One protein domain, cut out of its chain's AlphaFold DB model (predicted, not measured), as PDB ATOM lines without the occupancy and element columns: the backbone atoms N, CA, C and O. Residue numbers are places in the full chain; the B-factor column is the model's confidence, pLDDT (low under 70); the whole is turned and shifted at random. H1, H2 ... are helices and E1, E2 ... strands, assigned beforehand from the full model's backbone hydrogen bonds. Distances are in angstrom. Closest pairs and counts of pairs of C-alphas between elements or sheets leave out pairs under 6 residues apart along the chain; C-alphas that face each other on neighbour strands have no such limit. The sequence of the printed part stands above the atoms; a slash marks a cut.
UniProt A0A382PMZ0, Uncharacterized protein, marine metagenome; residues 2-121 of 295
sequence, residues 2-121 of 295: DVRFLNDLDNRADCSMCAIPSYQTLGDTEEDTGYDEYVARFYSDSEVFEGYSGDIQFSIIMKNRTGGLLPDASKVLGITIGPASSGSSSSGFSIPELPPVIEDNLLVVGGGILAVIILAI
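This is residues 2 to 121 of the 295 residues of an uncharacterized protein of marine metagenome (UniProt A0A382PMZ0). Little regular structure: loops join a small antiparallel sheet, order E1-E4-E5, a separate hairpin of E2 and E3, and helix H1, which sticks out as an arm. The 120 printed residues hold five named strands, then one named helix; the class is mixed, with 43 residues in named elements. The whole is loose, radius of gyration of the C-alphas 18.9 A, spanning 55 by 49 by 28 A.

Edge strand E1, residues 2 to 5, is antiparallel to inner strand E4, residues 54 to 60; N 4 and O 57 are 2.8 A apart. E4 and E5, residues 75 to 81, form a hairpin, with N 56 and O 79 at 2.8 A. E2, residues 22 to 24, and E3, residues 37 to 39, form another, with N 22 and O 39 at 2.9 A; both are apart from E1, E4 and E5. H1, residues 103 to 121, stands free, with 13 of 15 O i to N i+4 pairs within hydrogen-bond range.

E1 begins at C-alpha 2, (1.874, -9.156, 153.703). H1, 27.4 A long, ends at C-alpha 121, (-23.971, 6.228, 190.273).

The printed part has no cut, and its five links are long. Residues 16 to 17 and 83 to 107 have pLDDT under 70.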
ATOM      1  N   ASP A   2       1.561  -7.803 154.169       84.62
ATOM      2  CA  ASP A   2       1.874  -9.156 153.703       84.62
ATOM      3  C   ASP A   2       1.652 -10.153 154.845       84.62
ATOM      4  O   ASP A   2       2.080  -9.900 155.971       84.62
ATOM      5  N   VAL A   3       0.993 -11.273 154.560       86.25
ATOM      6  CA  VAL A   3       0.734 -12.363 155.512       86.25
ATOM      7  C   VAL A   3       1.551 -13.578 155.094       86.25
ATOM      8  O   VAL A   3       1.480 -13.985 153.935       86.25
ATOM      9  N   ARG A   4       2.321 -14.150 156.022       87.56
ATOM     10  CA  ARG A   4       3.112 -15.367 155.805       87.56
ATOM     11  C   ARG A   4       2.681 -16.463 156.760       87.56
ATOM     12  O   ARG A   4       2.537 -16.212 157.956       87.56
ATOM     13  N   PHE A   5       2.527 -17.666 156.231       87.50
ATOM     14  CA  PHE A   5       2.168 -18.856 156.994       87.50
ATOM     15  C   PHE A   5       3.449 -19.616 157.334       87.50
ATOM     16  O   PHE A   5       4.230 -19.940 156.443       87.50
ATOM     17  N   LEU A   6       3.705 -19.845 158.623       84.69
ATOM     18  CA  LEU A   6       4.961 -20.423 159.112       84.69
ATOM     19  C   LEU A   6       4.837 -21.909 159.485       84.69
ATOM     20  O   LEU A   6       5.665 -22.426 160.232       84.69
ATOM     21  N   ASN A   7       3.816 -22.607 158.983       83.56
ATOM     22  CA  ASN A   7       3.619 -24.027 159.252       83.56
ATOM     23  C   ASN A   7       4.291 -24.912 158.183       83.56
ATOM     24  O   ASN A   7       3.980 -24.822 156.998       83.56
ATOM     25  N   ASP A   8       5.166 -25.823 158.617       80.69
ATOM     26  CA  ASP A   8       5.840 -26.792 157.740       80.69
ATOM     27  C   ASP A   8       4.898 -27.891 157.208       80.69
ATOM     28  O   ASP A   8       5.180 -28.508 156.179       80.69
ATOM     29  N   LEU A   9       3.788 -28.161 157.907       82.19
ATOM     30  CA  LEU A   9       2.800 -29.181 157.535       82.19
ATOM     31  C   LEU A   9       1.726 -28.644 156.577       82.19
ATOM     32  O   LEU A   9       1.227 -29.401 155.745       82.19
ATOM     33  N   ASP A  10       1.388 -27.359 156.690       79.75
ATOM     34  CA  ASP A  10       0.421 -26.654 155.838       79.75
ATOM     35  C   ASP A  10       1.104 -25.441 155.185       79.75
ATOM     36  O   ASP A  10       1.057 -24.314 155.683       79.75
ATOM     37  N   ASN A  11       1.795 -25.707 154.073       77.50
ATOM     38  CA  ASN A  11       2.558 -24.705 153.334       77.50
ATOM     39  C   ASN A  11       1.639 -23.928 152.381       77.50
ATOM     40  O   ASN A  11       1.472 -24.284 151.209       77.50
ATOM     41  N   ARG A  12       1.019 -22.872 152.911       83.00
ATOM     42  CA  ARG A  12       0.180 -21.941 152.149       83.00
ATOM     43  C   ARG A  12       1.020 -20.844 151.509       83.00
ATOM     44  O   ARG A  12       2.029 -20.410 152.056       83.00
ATOM     45  N   ALA A  13       0.576 -20.366 150.348       81.88
ATOM     46  CA  ALA A  13       1.230 -19.248 149.683       81.88
ATOM     47  C   ALA A  13       1.114 -17.964 150.522       81.88
ATOM     48  O   ALA A  13       0.038 -17.638 151.026       81.88
ATOM     49  N   ASP A  14       2.217 -17.218 150.613       83.44
ATOM     50  CA  ASP A  14       2.233 -15.884 151.208       83.44
ATOM     51  C   ASP A  14       1.201 -14.983 150.518       83.44
ATOM     52  O   ASP A  14       1.137 -14.902 149.287       83.44
ATOM     53  N   CYS A  15       0.428 -14.250 151.314       81.00
ATOM     54  CA  CYS A  15      -0.577 -13.345 150.797       81.00
ATOM     55  C   CYS A  15      -0.152 -11.883 150.933       81.00
ATOM     56  O   CYS A  15      -0.292 -11.266 151.989       81.00
ATOM     57  N   SER A  16       0.318 -11.295 149.834       69.94
ATOM     58  CA  SER A  16       0.790  -9.902 149.783       69.94
ATOM     59  C   SER A  16      -0.322  -8.844 149.666       69.94
ATOM     60  O   SER A  16      -0.043  -7.648 149.588       69.94
ATOM     61  N   MET A  17      -1.593  -9.256 149.584       65.12
ATOM     62  CA  MET A  17      -2.739  -8.344 149.398       65.12
ATOM     63  C   MET A  17      -4.005  -8.753 150.162       65.12
ATOM     64  O   MET A  17      -5.058  -8.169 149.932       65.12
ATOM     65  N   CYS A  18      -3.920  -9.706 151.093       71.94
ATOM     66  CA  CYS A  18      -5.098 -10.184 151.827       71.94
ATOM     67  C   CYS A  18      -5.752  -9.105 152.691       71.94
ATOM     68  O   CYS A  18      -6.944  -9.176 152.954       71.94
ATOM     69  N   ALA A  19      -4.990  -8.086 153.095       72.19
ATOM     70  CA  ALA A  19      -5.565  -6.884 153.669       72.19
ATOM     71  C   ALA A  19      -4.887  -5.641 153.097       72.19
ATOM     72  O   ALA A  19      -3.697  -5.359 153.324       72.19
ATOM     73  N   ILE A  20      -5.682  -4.901 152.332       81.19
ATOM     74  CA  ILE A  20      -5.343  -3.570 151.861       81.19
ATOM     75  C   ILE A  20      -5.804  -2.600 152.953       81.19
ATOM     76  O   ILE A  20      -7.003  -2.527 153.214       81.19
ATOM     77  N   PRO A  21      -4.882  -1.886 153.616       86.00
ATOM     78  CA  PRO A  21      -5.263  -0.922 154.634       86.00
ATOM     79  C   PRO A  21      -6.084   0.210 154.010       86.00
ATOM     80  O   PRO A  21      -5.655   0.828 153.031       86.00
ATOM     81  N   SER A  22      -7.250   0.487 154.586       87.50
ATOM     82  CA  SER A  22      -8.126   1.586 154.190       87.50
ATOM     83  C   SER A  22      -7.890   2.794 155.087       87.50
ATOM     84  O   SER A  22      -7.788   2.645 156.306       87.50
ATOM     85  N   TYR A  23      -7.829   3.982 154.486       89.06
ATOM     86  CA  TYR A  23      -7.790   5.233 155.239       89.06
ATOM     87  C   TYR A  23      -9.085   5.400 156.031       89.06
ATOM     88  O   TYR A  23     -10.166   5.278 155.452       89.06
ATOM     89  N   GLN A  24      -8.968   5.674 157.327       88.94
ATOM     90  CA  GLN A  24     -10.103   6.069 158.147       88.94
ATOM     91  C   GLN A  24     -10.243   7.582 158.089       88.94
ATOM     92  O   GLN A  24      -9.320   8.328 158.415       88.94
ATOM     93  N   THR A  25     -11.397   8.035 157.610       86.31
ATOM     94  CA  THR A  25     -11.726   9.455 157.605       86.31
ATOM     95  C   THR A  25     -12.087   9.876 159.014       86.31
ATOM     96  O   THR A  25     -12.962   9.265 159.619       86.31
ATOM     97  N   LEU A  26     -11.451  10.940 159.491       86.44
ATOM     98  CA  LEU A  26     -11.819  11.562 160.753       86.44
ATOM     99  C   LEU A  26     -13.268  12.069 160.678       86.44
ATOM    100  O   LEU A  26     -13.619  12.753 159.709       86.44
ATOM    101  N   GLY A  27     -14.090  11.730 161.670       83.56
ATOM    102  CA  GLY A  27     -15.446  12.263 161.783       83.56
ATOM    103  C   GLY A  27     -15.451  13.761 162.102       83.56
ATOM    104  O   GLY A  27     -14.528  14.273 162.731       83.56
ATOM    105  N   ASP A  28     -16.511  14.479 161.715       81.12
ATOM    106  CA  ASP A  28     -16.637  15.925 161.986       81.12
ATOM    107  C   ASP A  28     -16.689  16.256 163.493       81.12
ATOM    108  O   ASP A  28     -16.412  17.383 163.902       81.12
ATOM    109  N   THR A  29     -17.049  15.273 164.322       82.56
ATOM    110  CA  THR A  29     -17.118  15.367 165.787       82.56
ATOM    111  C   THR A  29     -15.860  14.862 166.492       82.56
ATOM    112  O   THR A  29     -15.775  14.965 167.714       82.56
ATOM    113  N   GLU A  30     -14.913  14.280 165.760       84.69
ATOM    114  CA  GLU A  30     -13.711  13.669 166.323       84.69
ATOM    115  C   GLU A  30     -12.548  14.667 166.325       84.69
ATOM    116  O   GLU A  30     -12.350  15.439 165.383       84.69
ATOM    117  N   GLU A  31     -11.763  14.671 167.403       83.56
ATOM    118  CA  GLU A  31     -10.579  15.522 167.485       83.56
ATOM    119  C   GLU A  31      -9.466  15.014 166.562       83.56
ATOM    120  O   GLU A  31      -9.175  13.820 166.484       83.56
ATOM    121  N   ASP A  32      -8.807  15.946 165.869       84.81
ATOM    122  CA  ASP A  32      -7.694  15.630 164.975       84.81
ATOM    123  C   ASP A  32      -6.459  15.224 165.782       84.81
ATOM    124  O   ASP A  32      -5.757  16.059 166.360       84.81
ATOM    125  N   THR A  33      -6.174  13.925 165.767       84.44
ATOM    126  CA  THR A  33      -5.029  13.302 166.439       84.44
ATOM    127  C   THR A  33      -3.680  13.689 165.819       84.44
ATOM    128  O   THR A  33      -2.620  13.406 166.383       84.44
ATOM    129  N   GLY A  34      -3.682  14.377 164.670       87.19
ATOM    130  CA  GLY A  34      -2.480  14.833 163.981       87.19
ATOM    131  C   GLY A  34      -1.767  13.743 163.181       87.19
ATOM    132  O   GLY A  34      -0.666  13.990 162.678       87.19
ATOM    133  N   TYR A  35      -2.375  12.565 163.034       83.75
ATOM    134  CA  TYR A  35      -1.894  11.483 162.182       83.75
ATOM    135  C   TYR A  35      -3.033  10.863 161.369       83.75
ATOM    136  O   TYR A  35      -4.193  10.882 161.762       83.75
ATOM    137  N   ASP A  36      -2.674  10.301 160.217       87.44
ATOM    138  CA  ASP A  36      -3.600   9.559 159.368       87.44
ATOM    139  C   ASP A  36      -3.712   8.114 159.871       87.44
ATOM    140  O   ASP A  36      -2.696   7.425 160.018       87.44
ATOM    141  N   GLU A  37      -4.933   7.640 160.108       87.69
ATOM    142  CA  GLU A  37      -5.186   6.260 160.516       87.69
ATOM    143  C   GLU A  37      -5.517   5.374 159.311       87.69
ATOM    144  O   GLU A  37      -6.290   5.725 158.417       87.69
ATOM    145  N   TYR A  38      -4.909   4.191 159.293       87.12
ATOM    146  CA  TYR A  38      -5.113   3.184 158.266       87.12
ATOM    147  C   TYR A  38      -5.444   1.852 158.926       87.12
ATOM    148  O   TYR A  38      -4.615   1.291 159.642       87.12
ATOM    149  N   VAL A  39      -6.629   1.317 158.642       87.25
ATOM    150  CA  VAL A  39      -7.108   0.069 159.244       87.25
ATOM    151  C   VAL A  39      -7.110  -1.042 158.205       87.25
ATOM    152  O   VAL A  39      -7.627  -0.888 157.101       87.25
ATOM    153  N   ALA A  40      -6.537  -2.181 158.576       85.50
ATOM    154  CA  ALA A  40      -6.600  -3.430 157.834       85.50
ATOM    155  C   ALA A  40      -7.316  -4.458 158.718       85.50
ATOM    156  O   ALA A  40      -6.862  -4.727 159.828       85.50
ATOM    157  N   ARG A  41      -8.445  -4.999 158.249       83.06
ATOM    158  CA  ARG A  41      -9.233  -5.990 158.994       83.06
ATOM    159  C   ARG A  41      -8.969  -7.381 158.436       83.06
ATOM    160  O   ARG A  41      -8.967  -7.568 157.222       83.06
ATOM    161  N   PHE A  42      -8.768  -8.334 159.336       77.62
ATOM    162  CA  PHE A  42      -8.687  -9.752 159.023       77.62
ATOM    163  C   PHE A  42      -9.822 -10.435 159.755       77.62
ATOM    164  O   PHE A  42      -9.968 -10.264 160.965       77.62
ATOM    165  N   TYR A  43     -10.615 -11.190 159.016       77.31
ATOM    166  CA  TYR A  43     -11.671 -11.985 159.605       77.31
ATOM    167  C   TYR A  43     -11.201 -13.433 159.695       77.31
ATOM    168  O   TYR A  43     -10.545 -13.940 158.783       77.31
ATOM    169  N   SER A  44     -11.492 -14.081 160.822       71.00
ATOM    170  CA  SER A  44     -11.103 -15.475 161.066       71.00
ATOM    171  C   SER A  44     -11.816 -16.466 160.143       71.00
ATOM    172  O   SER A  44     -11.346 -17.582 159.976       71.00
ATOM    173  N   ASP A  45     -12.945 -16.061 159.564       74.38
ATOM    174  CA  ASP A  45     -13.733 -16.809 158.582       74.38
ATOM    175  C   ASP A  45     -13.262 -16.586 157.133       74.38
ATOM    176  O   ASP A  45     -13.836 -17.144 156.201       74.38
ATOM    177  N   SER A  46     -12.217 -15.783 156.917       78.44
ATOM    178  CA  SER A  46     -11.650 -15.612 155.585       78.44
ATOM    179  C   SER A  46     -11.084 -16.941 155.078       78.44
ATOM    180  O   SER A  46     -10.333 -17.610 155.789       78.44
ATOM    181  N   GLU A  47     -11.368 -17.274 153.814       80.12
ATOM    182  CA  GLU A  47     -10.910 -18.499 153.130       80.12
ATOM    183  C   GLU A  47      -9.396 -18.742 153.278       80.12
ATOM    184  O   GLU A  47      -8.913 -19.870 153.301       80.12
ATOM    185  N   VAL A  48      -8.621 -17.666 153.427       78.31
ATOM    186  CA  VAL A  48      -7.162 -17.714 153.564       78.31
ATOM    187  C   VAL A  48      -6.733 -18.384 154.879       78.31
ATOM    188  O   VAL A  48      -5.696 -19.053 154.921       78.31
ATOM    189  N   PHE A  49      -7.536 -18.252 155.939       79.38
ATOM    190  CA  PHE A  49      -7.280 -18.821 157.267       79.38
ATOM    191  C   PHE A  49      -8.061 -20.114 157.536       79.38
ATOM    192  O   PHE A  49      -7.828 -20.762 158.556       79.38
ATOM    193  N   GLU A  50      -8.952 -20.529 156.632       81.00
ATOM    194  CA  GLU A  50      -9.822 -21.685 156.849       81.00
ATOM    195  C   GLU A  50      -9.007 -22.961 157.101       81.00
ATOM    196  O   GLU A  50      -8.142 -23.340 156.305       81.00
ATOM    197  N   GLY A  51      -9.249 -23.611 158.243       79.06
ATOM    198  CA  GLY A  51      -8.563 -24.841 158.647       79.06
ATOM    199  C   GLY A  51      -7.070 -24.683 158.957       79.06
ATOM    200  O   GLY A  51      -6.407 -25.688 159.209       79.06
ATOM    201  N   TYR A  52      -6.529 -23.459 158.939       81.94
ATOM    202  CA  TYR A  52      -5.133 -23.220 159.284       81.94
ATOM    203  C   TYR A  52      -4.943 -23.263 160.802       81.94
ATOM    204  O   TYR A  52      -5.677 -22.632 161.559       81.94
ATOM    205  N   SER A  53      -3.916 -23.984 161.238       84.88
ATOM    206  CA  SER A  53      -3.472 -24.030 162.628       84.88
ATOM    207  C   SER A  53      -1.955 -23.909 162.639       84.88
ATOM    208  O   SER A  53      -1.274 -24.661 161.941       84.88
ATOM    209  N   GLY A  54      -1.425 -22.939 163.377       84.94
ATOM    210  CA  GLY A  54       0.003 -22.635 163.429       84.94
ATOM    211  C   GLY A  54       0.299 -21.140 163.501       84.94
ATOM    212  O   GLY A  54      -0.591 -20.301 163.646       84.94
ATOM    213  N   ASP A  55       1.579 -20.801 163.382       86.19
ATOM    214  CA  ASP A  55       2.047 -19.420 163.467       86.19
ATOM    215  C   ASP A  55       1.854 -18.675 162.144       86.19
ATOM    216  O   ASP A  55       2.152 -19.186 161.061       86.19
ATOM    217  N   ILE A  56       1.370 -17.441 162.230       86.31
ATOM    218  CA  ILE A  56       1.237 -16.499 161.122       86.31
ATOM    219  C   ILE A  56       2.055 -15.259 161.427       86.31
ATOM    220  O   ILE A  56       2.049 -14.722 162.533       86.31
ATOM    221  N   GLN A  57       2.743 -14.769 160.406       87.38
ATOM    222  CA  GLN A  57       3.494 -13.535 160.471       87.38
ATOM    223  C   GLN A  57       2.855 -12.475 159.576       87.38
ATOM    224  O   GLN A  57       2.744 -12.643 158.364       87.38
ATOM    225  N   PHE A  58       2.502 -11.343 160.173       86.31
ATOM    226  CA  PHE A  58       2.049 -10.145 159.483       86.31
ATOM    227  C   PHE A  58       3.223  -9.182 159.313       86.31
ATOM    228  O   PHE A  58       3.867  -8.781 160.281       86.31
ATOM    229  N   SER A  59       3.506  -8.780 158.077       85.75
ATOM    230  CA  SER A  59       4.517  -7.778 157.751       85.75
ATOM    231  C   SER A  59       3.854  -6.499 157.242       85.75
ATOM    232  O   SER A  59       3.165  -6.466 156.217       85.75
ATOM    233  N   ILE A  60       4.084  -5.414 157.973       86.38
ATOM    234  CA  ILE A  60       3.674  -4.065 157.609       86.38
ATOM    235  C   ILE A  60       4.851  -3.420 156.889       86.38
ATOM    236  O   ILE A  60       5.850  -3.052 157.507       86.38
ATOM    237  N   ILE A  61       4.744  -3.295 155.568       84.50
ATOM    238  CA  ILE A  61       5.799  -2.733 154.726       84.50
ATOM    239  C   ILE A  61       5.414  -1.315 154.312       84.50
ATOM    240  O   ILE A  61       4.546  -1.111 153.466       84.50
ATOM    241  N   MET A  62       6.111  -0.334 154.880       84.62
ATOM    242  CA  MET A  62       5.956   1.079 154.544       84.62
ATOM    243  C   MET A  62       6.953   1.458 153.442       84.62
ATOM    244  O   MET A  62       8.154   1.197 153.555       84.62
ATOM    245  N   LYS A  63       6.465   2.079 152.365       86.31
ATOM    246  CA  LYS A  63       7.290   2.569 151.251       86.31
ATOM    247  C   LYS A  63       7.073   4.067 151.069       86.31
ATOM    248  O   LYS A  63       5.945   4.544 151.101       86.31
ATOM    249  N   ASN A  64       8.153   4.808 150.848       86.56
ATOM    250  CA  ASN A  64       8.090   6.212 150.451       86.56
ATOM    251  C   ASN A  64       7.560   6.331 149.004       86.56
ATOM    252  O   ASN A  64       7.583   5.370 148.237       86.56
ATOM    253  N   ARG A  65       7.167   7.538 148.587       86.00
ATOM    254  CA  ARG A  65       6.724   7.893 147.230       86.00
ATOM    255  C   ARG A  65       7.712   7.492 146.128       86.00
ATOM    256  O   ARG A  65       7.306   7.269 144.994       86.00
ATOM    257  N   THR A  66       9.004   7.394 146.442       88.06
ATOM    258  CA  THR A  66      10.055   6.927 145.518       88.06
ATOM    259  C   THR A  66      10.195   5.400 145.460       88.06
ATOM    260  O   THR A  66      11.051   4.897 144.739       88.06
ATOM    261  N   GLY A  67       9.383   4.653 146.216       81.12
ATOM    262  CA  GLY A  67       9.430   3.192 146.324       81.12
ATOM    263  C   GLY A  67      10.463   2.656 147.319       81.12
ATOM    264  O   GLY A  67      10.555   1.444 147.499       81.12
ATOM    265  N   GLY A  68      11.232   3.531 147.976       85.81
ATOM    266  CA  GLY A  68      12.180   3.140 149.020       85.81
ATOM    267  C   GLY A  68      11.464   2.636 150.274       85.81
ATOM    268  O   GLY A  68      10.496   3.251 150.717       85.81
ATOM    269  N   LEU A  69      11.942   1.528 150.840       85.25
ATOM    270  CA  LEU A  69      11.433   0.982 152.099       85.25
ATOM    271  C   LEU A  69      11.770   1.925 153.260       85.25
ATOM    272  O   LEU A  69      12.866   2.481 153.309       85.25
ATOM    273  N   LEU A  70      10.827   2.085 154.184       84.62
ATOM    274  CA  LEU A  70      10.997   2.819 155.435       84.62
ATOM    275  C   LEU A  70      11.244   1.795 156.556       84.62
ATOM    276  O   LEU A  70      10.270   1.313 157.135       84.62
ATOM    277  N   PRO A  71      12.506   1.425 156.848       77.06
ATOM    278  CA  PRO A  71      12.814   0.324 157.762       77.06
ATOM    279  C   PRO A  71      12.277   0.569 159.177       77.06
ATOM    280  O   PRO A  71      11.714  -0.341 159.776       77.06
ATOM    281  N   ASP A  72      12.360   1.805 159.671       79.19
ATOM    282  CA  ASP A  72      11.914   2.153 161.028       79.19
ATOM    283  C   ASP A  72      10.387   2.095 161.188       79.19
ATOM    284  O   ASP A  72       9.872   1.809 162.272       79.19
ATOM    285  N   ALA A  73       9.662   2.346 160.094       78.62
ATOM    286  CA  ALA A  73       8.205   2.297 160.052       78.62
ATOM    287  C   ALA A  73       7.674   0.904 159.688       78.62
ATOM    288  O   ALA A  73       6.523   0.592 159.986       78.62
ATOM    289  N   SER A  74       8.485   0.060 159.042       82.12
ATOM    290  CA  SER A  74       8.105  -1.322 158.779       82.12
ATOM    291  C   SER A  74       8.131  -2.145 160.062       82.12
ATOM    292  O   SER A  74       9.081  -2.071 160.841       82.12
ATOM    293  N   LYS A  75       7.083  -2.936 160.288       84.31
ATOM    294  CA  LYS A  75       6.928  -3.772 161.484       84.31
ATOM    295  C   LYS A  75       6.566  -5.193 161.088       84.31
ATOM    296  O   LYS A  75       5.949  -5.416 160.049       84.31
ATOM    297  N   VAL A  76       6.968  -6.144 161.918       84.75
ATOM    298  CA  VAL A  76       6.637  -7.559 161.764       84.75
ATOM    299  C   VAL A  76       5.977  -8.012 163.058       84.75
ATOM    300  O   VAL A  76       6.541  -7.804 164.129       84.75
ATOM    301  N   LEU A  77       4.787  -8.590 162.947       83.38
ATOM    302  CA  LEU A  77       3.971  -9.084 164.051       83.38
ATOM    303  C   LEU A  77       3.764 -10.589 163.865       83.38
ATOM    304  O   LEU A  77       3.390 -11.019 162.778       83.38
ATOM    305  N   GLY A  78       4.027 -11.383 164.900       83.12
ATOM    306  CA  GLY A  78       3.757 -12.823 164.907       83.12
ATOM    307  C   GLY A  78       2.515 -13.128 165.733       83.12
ATOM    308  O   GLY A  78       2.374 -12.586 166.825       83.12
ATOM    309  N   ILE A  79       1.625 -13.964 165.211       81.62
ATOM    310  CA  ILE A  79       0.397 -14.393 165.881       81.62
ATOM    311  C   ILE A  79       0.277 -15.904 165.727       81.62
ATOM    312  O   ILE A  79       0.403 -16.423 164.621       81.62
ATOM    313  N   THR A  80       0.009 -16.606 166.821       81.75
ATOM    314  CA  THR A  80      -0.234 -18.051 166.810       81.75
ATOM    315  C   THR A  80      -1.735 -18.306 166.722       81.75
ATOM    316  O   THR A  80      -2.483 -17.862 167.592       81.75
ATOM    317  N   ILE A  81      -2.188 -19.022 165.688       78.69
ATOM    318  CA  ILE A  81      -3.582 -19.465 165.562       78.69
ATOM    319  C   ILE A  81      -3.679 -20.918 166.019       78.69
ATOM    320  O   ILE A  81      -3.107 -21.815 165.401       78.69
ATOM    321  N   GLY A  82      -4.405 -21.146 167.114       71.31
ATOM    322  CA  GLY A  82      -4.743 -22.482 167.598       71.31
ATOM    323  C   GLY A  82      -6.037 -23.021 166.975       71.31
ATOM    324  O   GLY A  82      -6.845 -22.246 166.458       71.31
ATOM    325  N   PRO A  83      -6.274 -24.344 167.042       66.19
ATOM    326  CA  PRO A  83      -7.560 -24.910 166.656       66.19
ATOM    327  C   PRO A  83      -8.672 -24.330 167.540       66.19
ATOM    328  O   PRO A  83      -8.480 -24.157 168.745       66.19
ATOM    329  N   ALA A  84      -9.838 -24.063 166.949       58.47
ATOM    330  CA  ALA A  84     -11.005 -23.619 167.699       58.47
ATOM    331  C   ALA A  84     -11.340 -24.653 168.786       58.47
ATOM    332  O   ALA A  84     -11.651 -25.809 168.488       58.47
ATOM    333  N   SER A  85     -11.252 -24.257 170.057       51.91
ATOM    334  CA  SER A  85     -11.717 -25.082 171.167       51.91
ATOM    335  C   SER A  85     -13.229 -25.251 171.036       51.91
ATOM    336  O   SER A  85     -13.965 -24.270 170.953       51.91
ATOM    337  N   SER A  86     -13.698 -26.496 170.987       48.94
ATOM    338  CA  SER A  86     -15.100 -26.871 170.765       48.94
ATOM    339  C   SER A  86     -15.988 -26.620 171.994       48.94
ATOM    340  O   SER A  86     -16.657 -27.527 172.489       48.94
ATOM    341  N   GLY A  87     -15.962 -25.403 172.524       48.88
ATOM    342  CA  GLY A  87     -16.740 -24.991 173.680       48.88
ATOM    343  C   GLY A  87     -16.401 -23.560 174.068       48.88
ATOM    344  O   GLY A  87     -15.241 -23.252 174.324       48.88
ATOM    345  N   SER A  88     -17.438 -22.726 174.145       41.34
ATOM    346  CA  SER A  88     -17.409 -21.293 174.454       41.34
ATOM    347  C   SER A  88     -16.921 -20.394 173.311       41.34
ATOM    348  O   SER A  88     -15.781 -20.435 172.858       41.34
ATOM    349  N   SER A  89     -17.843 -19.559 172.846       47.34
ATOM    350  CA  SER A  89     -17.711 -18.499 171.853       47.34
ATOM    351  C   SER A  89     -16.766 -17.385 172.318       47.34
ATOM    352  O   SER A  89     -17.190 -16.280 172.643       47.34
ATOM    353  N   SER A  90     -15.466 -17.664 172.321       48.19
ATOM    354  CA  SER A  90     -14.430 -16.639 172.206       48.19
ATOM    355  C   SER A  90     -13.254 -17.228 171.431       48.19
ATOM    356  O   SER A  90     -12.465 -18.016 171.948       48.19
ATOM    357  N   SER A  91     -13.173 -16.905 170.141       45.62
ATOM    358  CA  SER A  91     -12.009 -17.223 169.316       45.62
ATOM    359  C   SER A  91     -10.818 -16.446 169.877       45.62
ATOM    360  O   SER A  91     -10.664 -15.255 169.617       45.62
ATOM    361  N   GLY A  92     -10.036 -17.111 170.727       44.03
ATOM    362  CA  GLY A  92      -8.898 -16.544 171.437       44.03
ATOM    363  C   GLY A  92      -7.803 -16.116 170.471       44.03
ATOM    364  O   GLY A  92      -6.950 -16.909 170.083       44.03
ATOM    365  N   PHE A  93      -7.830 -14.844 170.090       53.59
ATOM    366  CA  PHE A  93      -6.718 -14.167 169.442       53.59
ATOM    367  C   PHE A  93      -5.649 -13.922 170.516       53.59
ATOM    368  O   PHE A  93      -5.802 -13.042 171.363       53.59
ATOM    369  N   SER A  94      -4.575 -14.712 170.534       51.53
ATOM    370  CA  SER A  94      -3.420 -14.420 171.389       51.53
ATOM    371  C   SER A  94      -2.625 -13.279 170.756       51.53
ATOM    372  O   SER A  94      -1.748 -13.492 169.920       51.53
ATOM    373  N   ILE A  95      -2.987 -12.048 171.114       57.50
ATOM    374  CA  ILE A  95      -2.228 -10.843 170.773       57.50
ATOM    375  C   ILE A  95      -0.896 -10.917 171.538       57.50
ATOM    376  O   ILE A  95      -0.929 -11.089 172.757       57.50
ATOM    377  N   PRO A  96       0.271 -10.832 170.872       50.62
ATOM    378  CA  PRO A  96       1.545 -10.755 171.580       50.62
ATOM    379  C   PRO A  96       1.589  -9.482 172.436       50.62
ATOM    380  O   PRO A  96       1.099  -8.442 171.993       50.62
ATOM    381  N   GLU A  97       2.169  -9.596 173.638       51.66
ATOM    382  CA  GLU A  97       2.295  -8.526 174.641       51.66
ATOM    383  C   GLU A  97       2.580  -7.171 173.985       51.66
ATOM    384  O   GLU A  97       3.539  -6.989 173.220       51.66
ATOM    385  N   LEU A  98       1.692  -6.217 174.272       55.16
ATOM    386  CA  LEU A  98       1.895  -4.828 173.902       55.16
ATOM    387  C   LEU A  98       3.147  -4.314 174.630       55.16
ATOM    388  O   LEU A  98       3.509  -4.815 175.690       55.16
ATOM    389  N   PRO A  99       3.848  -3.310 174.081       56.06
ATOM    390  CA  PRO A  99       5.009  -2.741 174.751       56.06
ATOM    391  C   PRO A  99       4.662  -2.357 176.208       56.06
ATOM    392  O   PRO A  99       3.619  -1.735 176.428       56.06
ATOM    393  N   PRO A 100       5.544  -2.649 177.186       59.88
ATOM    394  CA  PRO A 100       5.242  -2.664 178.631       59.88
ATOM    395  C   PRO A 100       4.735  -1.331 179.206       59.88
ATOM    396  O   PRO A 100       4.244  -1.259 180.324       59.88
ATOM    397  N   VAL A 101       4.819  -0.249 178.436       60.00
ATOM    398  CA  VAL A 101       4.388   1.095 178.836       60.00
ATOM    399  C   VAL A 101       2.858   1.216 178.942       60.00
ATOM    400  O   VAL A 101       2.362   2.099 179.642       60.00
ATOM    401  N   ILE A 102       2.098   0.358 178.253       54.94
ATOM    402  CA  ILE A 102       0.627   0.436 178.217       54.94
ATOM    403  C   ILE A 102      -0.003  -0.475 179.279       54.94
ATOM    404  O   ILE A 102      -1.022  -0.110 179.854       54.94
ATOM    405  N   GLU A 103       0.617  -1.610 179.600       56.53
ATOM    406  CA  GLU A 103       0.099  -2.584 180.573       56.53
ATOM    407  C   GLU A 103       0.074  -2.019 182.001       56.53
ATOM    408  O   GLU A 103      -0.943  -2.119 182.689       56.53
ATOM    409  N   ASP A 104       1.135  -1.310 182.399       59.59
ATOM    410  CA  ASP A 104       1.235  -0.688 183.726       59.59
ATOM    411  C   ASP A 104       0.210   0.445 183.931       59.59
ATOM    412  O   ASP A 104      -0.240   0.703 185.049       59.59
ATOM    413  N   ASN A 105      -0.195   1.117 182.848       56.44
ATOM    414  CA  ASN A 105      -1.166   2.209 182.896       56.44
ATOM    415  C   ASN A 105      -2.599   1.739 182.650       56.44
ATOM    416  O   ASN A 105      -3.519   2.402 183.108       56.44
ATOM    417  N   LEU A 106      -2.829   0.612 181.972       63.38
ATOM    418  CA  LEU A 106      -4.175   0.136 181.656       63.38
ATOM    419  C   LEU A 106      -4.954  -0.269 182.911       63.38
ATOM    420  O   LEU A 106      -6.148  -0.006 182.995       63.38
ATOM    421  N   LEU A 107      -4.287  -0.845 183.914       68.06
ATOM    422  CA  LEU A 107      -4.926  -1.184 185.188       68.06
ATOM    423  C   LEU A 107      -5.239   0.070 186.022       68.06
ATOM    424  O   LEU A 107      -6.287   0.146 186.661       68.06
ATOM    425  N   VAL A 108      -4.376   1.089 185.968       71.31
ATOM    426  CA  VAL A 108      -4.584   2.381 186.646       71.31
ATOM    427  C   VAL A 108      -5.670   3.207 185.949       71.31
ATOM    428  O   VAL A 108      -6.547   3.762 186.608       71.31
ATOM    429  N   VAL A 109      -5.654   3.250 184.617       71.00
ATOM    430  CA  VAL A 109      -6.651   3.930 183.782       71.00
ATOM    431  C   VAL A 109      -7.996   3.206 183.871       71.00
ATOM    432  O   VAL A 109      -9.016   3.851 184.095       71.00
ATOM    433  N   GLY A 110      -8.008   1.873 183.801       73.50
ATOM    434  CA  GLY A 110      -9.209   1.054 183.966       73.50
ATOM    435  C   GLY A 110      -9.814   1.166 185.367       73.50
ATOM    436  O   GLY A 110     -11.020   1.365 185.503       73.50
ATOM    437  N   GLY A 111      -8.982   1.136 186.415       80.56
ATOM    438  CA  GLY A 111      -9.423   1.354 187.794       80.56
ATOM    439  C   GLY A 111      -9.957   2.770 188.035       80.56
ATOM    440  O   GLY A 111     -10.956   2.943 188.731       80.56
ATOM    441  N   GLY A 112      -9.340   3.781 187.412       82.38
ATOM    442  CA  GLY A 112      -9.800   5.168 187.472       82.38
ATOM    443  C   GLY A 112     -11.173   5.367 186.828       82.38
ATOM    444  O   GLY A 112     -12.044   5.992 187.430       82.38
ATOM    445  N   ILE A 113     -11.397   4.790 185.644       83.56
ATOM    446  CA  ILE A 113     -12.690   4.863 184.945       83.56
ATOM    447  C   ILE A 113     -13.790   4.187 185.774       83.56
ATOM    448  O   ILE A 113     -14.862   4.762 185.956       83.56
ATOM    449  N   LEU A 114     -13.513   3.013 186.351       84.19
ATOM    450  CA  LEU A 114     -14.481   2.294 187.182       84.19
ATOM    451  C   LEU A 114     -14.867   3.087 188.444       84.19
ATOM    452  O   LEU A 114     -16.044   3.162 188.791       84.19
ATOM    453  N   ALA A 115     -13.900   3.736 189.099       85.12
ATOM    454  CA  ALA A 115     -14.159   4.573 190.270       85.12
ATOM    455  C   ALA A 115     -15.037   5.794 189.939       85.12
ATOM    456  O   ALA A 115     -15.916   6.146 190.727       85.12
ATOM    457  N   VAL A 116     -14.843   6.416 188.771       87.94
ATOM    458  CA  VAL A 116     -15.675   7.543 188.311       87.94
ATOM    459  C   VAL A 116     -17.105   7.091 188.020       87.94
ATOM    460  O   VAL A 116     -18.042   7.790 188.398       87.94
ATOM    461  N   ILE A 117     -17.291   5.912 187.417       87.12
ATOM    462  CA  ILE A 117     -18.624   5.345 187.159       87.12
ATOM    463  C   ILE A 117     -19.357   5.075 188.480       87.12
ATOM    464  O   ILE A 117     -20.511   5.470 188.632       87.12
ATOM    465  N   ILE A 118     -18.684   4.476 189.467       87.81
ATOM    466  CA  ILE A 118     -19.271   4.226 190.792       87.81
ATOM    467  C   ILE A 118     -19.628   5.548 191.489       87.81
ATOM    468  O   ILE A 118     -20.717   5.678 192.044       87.81
ATOM    469  N   LEU A 119     -18.750   6.554 191.424       87.69
ATOM    470  CA  LEU A 119     -19.018   7.880 191.985       87.69
ATOM    471  C   LEU A 119     -20.224   8.549 191.307       87.69
ATOM    472  O   LEU A 119     -21.058   9.138 191.990       87.69
ATOM    473  N   ALA A 120     -20.344   8.434 189.981       84.50
ATOM    474  CA  ALA A 120     -21.472   8.972 189.226       84.50
ATOM    475  C   ALA A 120     -22.792   8.296 189.619       84.50
ATOM    476  O   ALA A 120     -23.789   8.988 189.818       84.50
ATOM    477  N   ILE A 121     -22.793   6.971 189.806       84.81
ATOM    478  CA  ILE A 121     -23.971   6.228 190.273       84.81
ATOM    479  C   ILE A 121     -24.361   6.678 191.683       84.81
ATOM    480  O   ILE A 121     -25.531   6.964 191.914       84.81
TER     481      ILE A 121